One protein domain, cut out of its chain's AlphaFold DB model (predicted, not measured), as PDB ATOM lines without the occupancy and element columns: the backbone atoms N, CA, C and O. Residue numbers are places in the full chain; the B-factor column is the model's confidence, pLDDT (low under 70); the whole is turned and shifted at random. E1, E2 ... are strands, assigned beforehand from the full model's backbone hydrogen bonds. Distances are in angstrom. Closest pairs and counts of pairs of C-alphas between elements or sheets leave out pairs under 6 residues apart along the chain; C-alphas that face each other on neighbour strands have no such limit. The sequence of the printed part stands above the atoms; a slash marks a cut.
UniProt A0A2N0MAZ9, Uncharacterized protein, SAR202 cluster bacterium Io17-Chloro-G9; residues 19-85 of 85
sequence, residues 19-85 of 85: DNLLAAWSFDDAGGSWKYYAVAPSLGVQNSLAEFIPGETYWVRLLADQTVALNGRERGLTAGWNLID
ATOM      1  N   ASP A  19     253.683 257.153 378.297       80.81
ATOM      2  CA  ASP A  19     252.592 256.183 378.102       80.81
ATOM      3  C   ASP A  19     252.697 255.408 376.778       80.81
ATOM      4  O   ASP A  19     252.097 254.345 376.615       80.81
ATOM      5  N   ASN A  20     253.464 255.933 375.822       84.69
ATOM      6  CA  ASN A  20     253.638 255.368 374.485       84.69
ATOM      7  C   ASN A  20     255.015 254.698 374.302       84.69
ATOM      8  O   ASN A  20     255.294 254.098 373.263       84.69
ATOM      9  N   LEU A  21     255.900 254.796 375.294       81.94
ATOM     10  CA  LEU A  21     257.269 254.302 375.231       81.94
ATOM     11  C   LEU A  21     257.342 252.806 375.560       81.94
ATOM     12  O   LEU A  21     256.866 252.353 376.596       81.94
ATOM     13  N   LEU A  22     258.019 252.046 374.699       82.00
ATOM     14  CA  LEU A  22     258.265 250.610 374.869       82.00
ATOM     15  C   LEU A  22     259.721 250.292 375.225       82.00
ATOM     16  O   LEU A  22     260.000 249.308 375.910       82.00
ATOM     17  N   ALA A  23     260.667 251.080 374.718       81.44
ATOM     18  CA  ALA A  23     262.086 250.902 375.002       81.44
ATOM     19  C   ALA A  23     262.896 252.149 374.646       81.44
ATOM     20  O   ALA A  23     262.467 252.945 373.809       81.44
ATOM     21  N   ALA A  24     264.095 252.261 375.210       82.25
ATOM     22  CA  ALA A  24     265.099 253.223 374.793       82.25
ATOM     23  C   ALA A  24     266.509 252.614 374.760       82.25
ATOM     24  O   ALA A  24     266.818 251.692 375.517       82.25
ATOM     25  N   TRP A  25     267.366 253.168 373.907       83.81
ATOM     26  CA  TRP A  25     268.812 252.980 373.942       83.81
ATOM     27  C   TRP A  25     269.516 254.330 374.021       83.81
ATOM     28  O   TRP A  25     269.137 255.246 373.293       83.81
ATOM     29  N   SER A  26     270.581 254.410 374.815       83.31
ATOM     30  CA  SER A  26     271.625 255.431 374.668       83.31
ATOM     31  C   SER A  26     272.995 254.804 374.543       83.31
ATOM     32  O   SER A  26     273.224 253.662 374.957       83.31
ATOM     33  N   PHE A  27     273.910 255.572 373.972       78.94
ATOM     34  CA  PHE A  27     275.323 255.259 374.005       78.94
ATOM     35  C   PHE A  27     275.977 256.006 375.170       78.94
ATOM     36  O   PHE A  27     275.843 257.218 375.289       78.94
ATOM     37  N   ASP A  28     276.656 255.273 376.048       77.25
ATOM     38  CA  ASP A  28     277.506 255.836 377.093       77.25
ATOM     39  C   ASP A  28     278.904 256.061 376.520       77.25
ATOM     40  O   ASP A  28     279.677 255.108 376.384       77.25
ATOM     41  N   ASP A  29     279.226 257.314 376.200       74.94
ATOM     42  CA  ASP A  29     280.535 257.694 375.664       74.94
ATOM     43  C   ASP A  29     281.678 257.448 376.659       74.94
ATOM     44  O   ASP A  29     282.786 257.101 376.254       74.94
ATOM     45  N   ALA A  30     281.426 257.584 377.966       75.50
ATOM     46  CA  ALA A  30     282.458 257.402 378.986       75.50
ATOM     47  C   ALA A  30     282.831 255.921 379.152       75.50
ATOM     48  O   ALA A  30     284.001 255.585 379.340       75.50
ATOM     49  N   GLY A  31     281.833 255.037 379.080       73.75
ATOM     50  CA  GLY A  31     282.009 253.587 379.166       73.75
ATOM     51  C   GLY A  31     282.239 252.888 377.822       73.75
ATOM     52  O   GLY A  31     282.610 251.714 377.812       73.75
ATOM     53  N   GLY A  32     281.992 253.566 376.697       80.38
ATOM     54  CA  GLY A  32     282.033 252.987 375.354       80.38
ATOM     55  C   GLY A  32     281.016 251.860 375.154       80.38
ATOM     56  O   GLY A  32     281.329 250.848 374.523       80.38
ATOM     57  N   SER A  33     279.820 251.977 375.739       78.81
ATOM     58  CA  SER A  33     278.844 250.881 375.777       78.81
ATOM     59  C   SER A  33     277.412 251.346 375.539       78.81
ATOM     60  O   SER A  33     277.042 252.476 375.840       78.81
ATOM     61  N   TRP A  34     276.587 250.452 374.997       77.19
ATOM     62  CA  TRP A  34     275.162 250.701 374.806       77.19
ATOM     63  C   TRP A  34     274.379 250.371 376.077       77.19
ATOM     64  O   TRP A  34     274.500 249.270 376.617       77.19
ATOM     65  N   LYS A  35     273.531 251.302 376.516       76.44
ATOM     66  CA  LYS A  35     272.573 251.102 377.607       76.44
ATOM     67  C   LYS A  35     271.191 250.843 377.020       76.44
ATOM     68  O   LYS A  35     270.748 251.584 376.149       76.44
ATOM     69  N   TYR A  36     270.525 249.794 377.499       73.44
ATOM     70  CA  TYR A  36     269.173 249.418 377.084       73.44
ATOM     71  C   TYR A  36     268.186 249.586 378.229       73.44
ATOM     72  O   TYR A  36     268.434 249.125 379.344       73.44
ATOM     73  N   TYR A  37     267.036 250.167 377.916       73.31
ATOM     74  CA  TYR A  37     265.968 250.434 378.863       73.31
ATOM     75  C   TYR A  37     264.667 249.877 378.292       73.31
ATOM     76  O   TYR A  37     264.174 250.363 377.278       73.31
ATOM     77  N   ALA A  38     264.115 248.832 378.908       66.12
ATOM     78  CA  ALA A  38     262.832 248.262 378.506       66.12
ATOM     79  C   ALA A  38     261.713 248.831 379.378       66.12
ATOM     80  O   ALA A  38     261.779 248.748 380.605       66.12
ATOM     81  N   VAL A  39     260.667 249.352 378.741       64.19
ATOM     82  CA  VAL A  39     259.473 249.858 379.420       64.19
ATOM     83  C   VAL A  39     258.343 248.912 379.068       64.19
ATOM     84  O   VAL A  39     257.807 248.933 377.968       64.19
ATOM     85  N   ALA A  40     258.043 247.990 379.977       55.69
ATOM     86  CA  ALA A  40     256.930 247.071 379.811       55.69
ATOM     87  C   ALA A  40     255.710 247.648 380.547       55.69
ATOM     88  O   ALA A  40     255.701 247.607 381.781       55.69
ATOM     89  N   PRO A  41     254.663 248.124 379.839       50.19
ATOM     90  CA  PRO A  41     253.475 248.697 380.478       50.19
ATOM     91  C   PRO A  41     252.749 247.708 381.406       50.19
ATOM     92  O   PRO A  41     251.998 248.112 382.285       50.19
ATOM     93  N   SER A  42     252.979 246.402 381.230       46.53
ATOM     94  CA  SER A  42     252.294 245.316 381.940       46.53
ATOM     95  C   SER A  42     253.111 244.620 383.034       46.53
ATOM     96  O   SER A  42     252.562 243.749 383.705       46.53
ATOM     97  N   LEU A  43     254.397 244.943 383.226       42.69
ATOM     98  CA  LEU A  43     255.273 244.123 384.083       42.69
ATOM     99  C   LEU A  43     255.733 244.776 385.390       42.69
ATOM    100  O   LEU A  43     256.452 244.124 386.141       42.69
ATOM    101  N   GLY A  44     255.355 246.021 385.703       44.56
ATOM    102  CA  GLY A  44     255.818 246.676 386.941       44.56
ATOM    103  C   GLY A  44     257.352 246.700 387.082       44.56
ATOM    104  O   GLY A  44     257.878 246.844 388.185       44.56
ATOM    105  N   VAL A  45     258.071 246.508 385.971       42.09
ATOM    106  CA  VAL A  45     259.528 246.484 385.926       42.09
ATOM    107  C   VAL A  45     259.989 247.923 386.031       42.09
ATOM    108  O   VAL A  45     259.573 248.776 385.248       42.09
ATOM    109  N   GLN A  46     260.830 248.168 387.033       43.78
ATOM    110  CA  GLN A  46     261.508 249.432 387.264       43.78
ATOM    111  C   GLN A  46     262.255 249.830 385.990       43.78
ATOM    112  O   GLN A  46     263.332 249.309 385.701       43.78
ATOM    113  N   ASN A  47     261.668 250.737 385.213       45.28
ATOM    114  CA  ASN A  47     262.414 251.464 384.210       45.28
ATOM    115  C   ASN A  47     263.466 252.289 384.966       45.28
ATOM    116  O   ASN A  47     263.119 253.217 385.694       45.28
ATOM    117  N   SER A  48     264.738 251.908 384.855       45.03
ATOM    118  CA  SER A  48     265.851 252.649 385.454       45.03
ATOM    119  C   SER A  48     266.224 253.894 384.650       45.03
ATOM    120  O   SER A  48     267.049 254.686 385.106       45.03
ATOM    121  N   LEU A  49     265.609 254.097 383.476       52.34
ATOM    122  CA  LEU A  49     265.664 255.359 382.754       52.34
ATOM    123  C   LEU A  49     264.745 256.366 383.447       52.34
ATOM    124  O   LEU A  49     263.605 256.593 383.046       52.34
ATOM    125  N   ALA A  50     265.244 256.919 384.545       47.91
ATOM    126  CA  ALA A  50     264.563 257.976 385.274       47.91
ATOM    127  C   ALA A  50     264.596 259.307 384.501       47.91
ATOM    128  O   ALA A  50     263.664 260.097 384.606       47.91
ATOM    129  N   GLU A  51     265.631 259.541 383.689       47.94
ATOM    130  CA  GLU A  51     265.891 260.825 383.037       47.94
ATOM    131  C   GLU A  51     266.630 260.613 381.706       47.94
ATOM    132  O   GLU A  51     267.524 259.768 381.621       47.94
ATOM    133  N   PHE A  52     266.263 261.377 380.672       56.25
ATOM    134  CA  PHE A  52     267.157 261.618 379.540       56.25
ATOM    135  C   PHE A  52     268.062 262.789 379.867       56.25
ATOM    136  O   PHE A  52     267.578 263.855 380.243       56.25
ATOM    137  N   ILE A  53     269.360 262.600 379.670       61.53
ATOM    138  CA  ILE A  53     270.344 263.656 379.849       61.53
ATOM    139  C   ILE A  53     270.222 264.603 378.646       61.53
ATOM    140  O   ILE A  53     270.386 264.158 377.506       61.53
ATOM    141  N   PRO A  54     269.926 265.900 378.852       58.44
ATOM    142  CA  PRO A  54     269.877 266.859 377.757       58.44
ATOM    143  C   PRO A  54     271.192 266.867 376.968       58.44
ATOM    144  O   PRO A  54     272.269 266.992 377.551       58.44
ATOM    145  N   GLY A  55     271.100 266.755 375.641       63.84
ATOM    146  CA  GLY A  55     272.262 266.670 374.752       63.84
ATOM    147  C   GLY A  55     272.748 265.247 374.463       63.84
ATOM    148  O   GLY A  55     273.618 265.083 373.611       63.84
ATOM    149  N   GLU A  56     272.178 264.225 375.104       72.62
ATOM    150  CA  GLU A  56     272.376 262.839 374.687       72.62
ATOM    151  C   GLU A  56     271.364 262.428 373.617       72.62
ATOM    152  O   GLU A  56     270.200 262.825 373.619       72.62
ATOM    153  N   THR A  57     271.824 261.593 372.690       81.25
ATOM    154  CA  THR A  57     270.983 261.025 371.641       81.25
ATOM    155  C   THR A  57     270.427 259.679 372.080       81.25
ATOM    156  O   THR A  57     271.168 258.800 372.530       81.25
ATOM    157  N   TYR A  58     269.131 259.485 371.865       84.62
ATOM    158  CA  TYR A  58     268.427 258.266 372.228       84.62
ATOM    159  C   TYR A  58     267.690 257.660 371.043       84.62
ATOM    160  O   TYR A  58     267.018 258.351 370.277       84.62
ATOM    161  N   TRP A  59     267.745 256.335 370.939       88.88
ATOM    162  CA  TRP A  59     266.781 255.582 370.144       88.88
ATOM    163  C   TRP A  59     265.606 255.214 371.033       88.88
ATOM    164  O   TRP A  59     265.794 254.470 371.988       88.88
ATOM    165  N   VAL A  60     264.400 255.672 370.712       86.44
ATOM    166  CA  VAL A  60     263.172 255.302 371.429       86.44
ATOM    167  C   VAL A  60     262.257 254.468 370.561       86.44
ATOM    168  O   VAL A  60     262.081 254.752 369.377       86.44
ATOM    169  N   ARG A  61     261.647 253.444 371.152       89.06
ATOM    170  CA  ARG A  61     260.619 252.639 370.500       89.06
ATOM    171  C   ARG A  61     259.250 253.007 371.038       89.06
ATOM    172  O   ARG A  61     259.041 252.911 372.245       89.06
ATOM    173  N   LEU A  62     258.329 253.351 370.147       89.31
ATOM    174  CA  LEU A  62     256.961 253.724 370.494       89.31
ATOM    175  C   LEU A  62     255.941 252.662 370.087       89.31
ATOM    176  O   LEU A  62     256.168 251.907 369.134       89.31
ATOM    177  N   LEU A  63     254.817 252.627 370.802       90.19
ATOM    178  CA  LEU A  63     253.672 251.770 370.501       90.19
ATOM    179  C   LEU A  63     252.844 252.308 369.321       90.19
ATOM    180  O   LEU A  63     252.402 251.519 368.489       90.19
ATOM    181  N   ALA A  64     252.661 253.625 369.232       93.00
ATOM    182  CA  ALA A  64     251.860 254.304 368.217       93.00
ATOM    183  C   ALA A  64     252.506 255.622 367.758       93.00
ATOM    184  O   ALA A  64     253.367 256.177 368.445       93.00
ATOM    185  N   ASP A  65     252.063 256.134 366.609       96.12
ATOM    186  CA  ASP A  65     252.428 257.470 366.133       96.12
ATOM    187  C   ASP A  65     251.976 258.541 367.137       96.12
ATOM    188  O   ASP A  65     250.894 258.442 367.721       96.12
ATOM    189  N   GLN A  66     252.787 259.580 367.328       94.06
ATOM    190  CA  GLN A  66     252.434 260.723 368.169       94.06
ATOM    191  C   GLN A  66     253.159 261.994 367.734       94.06
ATOM    192  O   GLN A  66     254.328 261.958 367.347       94.06
ATOM    193  N   THR A  67     252.485 263.131 367.881       95.12
ATOM    194  CA  THR A  67     253.116 264.449 367.801       95.12
ATOM    195  C   THR A  67     253.264 265.002 369.204       95.12
ATOM    196  O   THR A  67     252.299 265.036 369.967       95.12
ATOM    197  N   VAL A  68     254.476 265.417 369.555       88.75
ATOM    198  CA  VAL A  68     254.820 265.762 370.929       88.75
ATOM    199  C   VAL A  68     255.877 266.861 370.982       88.75
ATOM    200  O   VAL A  68     256.762 266.925 370.129       88.75
ATOM    201  N   ALA A  69     255.799 267.737 371.984       86.38
ATOM    202  CA  ALA A  69     256.846 268.715 372.255       86.38
ATOM    203  C   ALA A  69     257.936 268.082 373.135       86.38
ATOM    204  O   ALA A  69     257.698 267.790 374.306       86.38
ATOM    205  N   LEU A  70     259.132 267.896 372.575       79.44
ATOM    206  CA  LEU A  70     260.333 267.456 373.292       79.44
ATOM    207  C   LEU A  70     261.347 268.597 373.282       79.44
ATOM    208  O   LEU A  70     261.618 269.168 372.226       79.44
ATOM    209  N   ASN A  71     261.885 268.963 374.450       73.88
ATOM    210  CA  ASN A  71     262.840 270.072 374.593       73.88
ATOM    211  C   ASN A  71     262.346 271.394 373.955       73.88
ATOM    212  O   ASN A  71     263.112 272.140 373.350       73.88
ATOM    213  N   GLY A  72     261.039 271.675 374.044       78.19
ATOM    214  CA  GLY A  72     260.421 272.877 373.467       78.19
ATOM    215  C   GLY A  72     260.241 272.856 371.942       78.19
ATOM    216  O   GLY A  72     259.793 273.851 371.376       78.19
ATOM    217  N   ARG A  73     260.550 271.738 371.271       82.31
ATOM    218  CA  ARG A  73     260.372 271.552 369.827       82.31
ATOM    219  C   ARG A  73     259.341 270.464 369.541       82.31
ATOM    220  O   ARG A  73     259.430 269.357 370.066       82.31
ATOM    221  N   GLU A  74     258.386 270.767 368.669       89.69
ATOM    222  CA  GLU A  74     257.424 269.776 368.190       89.69
ATOM    223  C   GLU A  74     258.117 268.733 367.305       89.69
ATOM    224  O   GLU A  74     258.908 269.069 366.415       89.69
ATOM    225  N   ARG A  75     257.825 267.457 367.559       90.50
ATOM    226  CA  ARG A  75     258.310 266.320 366.780       90.50
ATOM    227  C   ARG A  75     257.152 265.387 366.454       90.50
ATOM    228  O   ARG A  75     256.378 265.032 367.338       90.50
ATOM    229  N   GLY A  76     257.078 264.967 365.194       95.00
ATOM    230  CA  GLY A  76     256.278 263.820 364.782       95.00
ATOM    231  C   GLY A  76     257.107 262.551 364.937       95.00
ATOM    232  O   GLY A  76     258.163 262.432 364.318       95.00
ATOM    233  N   LEU A  77     256.648 261.635 365.781       94.88
ATOM    234  CA  LEU A  77     257.267 260.338 366.023       94.88
ATOM    235  C   LEU A  77     256.341 259.247 365.491       94.88
ATOM    236  O   LEU A  77     255.124 259.328 365.659       94.88
ATOM    237  N   THR A  78     256.909 258.220 364.871       96.12
ATOM    238  CA  THR A  78     256.145 257.082 364.345       96.12
ATOM    239  C   THR A  78     256.195 255.898 365.302       96.12
ATOM    240  O   THR A  78     257.149 255.745 366.067       96.12
ATOM    241  N   ALA A  79     255.218 255.003 365.223       94.56
ATOM    242  CA  ALA A  79     255.283 253.694 365.851       94.56
ATOM    243  C   ALA A  79     256.579 252.976 365.435       94.56
ATOM    244  O   ALA A  79     256.988 253.002 364.272       94.56
ATOM    245  N   GLY A  80     257.242 252.318 366.387       92.50
ATOM    246  CA  GLY A  80     258.580 251.766 366.172       92.50
ATOM    247  C   GLY A  80     259.701 252.722 366.586       92.50
ATOM    248  O   GLY A  80     259.542 253.493 367.529       92.50
ATOM    249  N   TRP A  81     260.873 252.576 365.967       92.69
ATOM    250  CA  TRP A  81     262.108 253.233 366.406       92.69
ATOM    251  C   TRP A  81     262.251 254.648 365.847       92.69
ATOM    252  O   TRP A  81     262.171 254.850 364.640       92.69
ATOM    253  N   ASN A  82     262.541 255.600 366.731       92.25
ATOM    254  CA  ASN A  82     262.816 256.997 366.411       92.25
ATOM    255  C   ASN A  82     264.127 257.418 367.075       92.25
ATOM    256  O   ASN A  82     264.425 256.971 368.184       92.25
ATOM    257  N   LEU A  83     264.872 258.302 366.419       89.81
ATOM    258  CA  LEU A  83     266.046 258.954 366.990       89.81
ATOM    259  C   LEU A  83     265.642 260.326 367.537       89.81
ATOM    260  O   LEU A  83     265.025 261.113 366.815       89.81
ATOM    261  N   ILE A  84     265.975 260.606 368.795       84.81
ATOM    262  CA  ILE A  84     265.667 261.874 369.466       84.81
ATOM    263  C   ILE A  84     266.886 262.418 370.219       84.81
ATOM    264  O   ILE A  84     267.743 261.649 370.653       84.81
ATOM    265  N   ASP A  85     266.929 263.742 370.347       77.38
ATOM    266  CA  ASP A  85     267.954 264.566 370.999       77.38
ATOM    267  C   ASP A  85     267.320 265.779 371.715       77.38
ATOM    268  O   ASP A  85     266.213 266.229 371.303       77.38
TER     269      ASP A  85
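AT A GLANCE: This is residues 19 to 85 of the 85 residues of an uncharacterized protein of SAR202 cluster bacterium Io17-Chloro-G9 (UniProt A0A2N0MAZ9). A twisted and curled sheet of four strands, E2, E1, E3 and E6, makes the main wall, and a small two-strand hairpin, E4 and E5, projects from one end of it between E3 and E6 in the chain. A long loop without named elements, residues 39 to 57, swings out from E2 and returns to E3 on the same side of the wall as that hairpin. The printed part has 67 residues with no named helix and six named strands, E1 to E6 in order along the chain, and its class is all strand. Both sheets, E2 - E1 - E3 - E6 and E4 - E5, are antiparallel. The whole is compact, with a radius of gyration of the C-alphas of 12.2 A, and spans 33 by 30 by 18 A.

HOW THE PARTS SIT: E1, residues 21 to 28, forms a hairpin with E2, residues 33 to 38, at 166 degrees between their directions; N 35 and O 26 are within hydrogen-bond range at 2.8 A. On the other side of E1 is E3, residues 58 to 62, antiparallel at 168 degrees, with N 25 and O 59 at 2.8 A. E4, residues 66 to 70, and E5, residues 73 to 77, form a second hairpin at 150 degrees; N 75 and O 68 are 2.8 A apart. E4 is apart from E1, E2 and E3. The closest C-alphas of E3 and E5, those of Leu 62 and Leu 77, are 8.0 A apart. E5 and E6, residues 80 to 84, meet only through their link. E6 is the antiparallel neighbour of E3 at 147 degrees, with N 60 and O 82 at 2.8 A. E2 and E6 are the edge strands. This sheet is only just strongly twisted, its C-alphas lying up to 4.3 A off the best plane.

IN THESE COORDINATES: E1 begins at C-alpha 21, (257.269, 254.302, 375.231), and is 20.4 A long. E2 measures 16.5 A and E3 12.5 A. E4 begins at C-alpha 66, (252.434, 260.723, 368.169), and measures 11.6 A; E5 measures 12.2 A. E6, 12.8 A long, ends at C-alpha 84, (265.667, 261.874, 369.466).

THE WHOLE: The two C-alphas farthest apart, those of Gly 31 and Thr 67, are 32.9 A apart. The printed part has no cut and ends at Asp 85, the chain's last residue. The link from E2 to E3, 19 residues, is long; the other four links are tight. The mean pLDDT of the printed part is 75.7, and residues 38 to 55 are under 70.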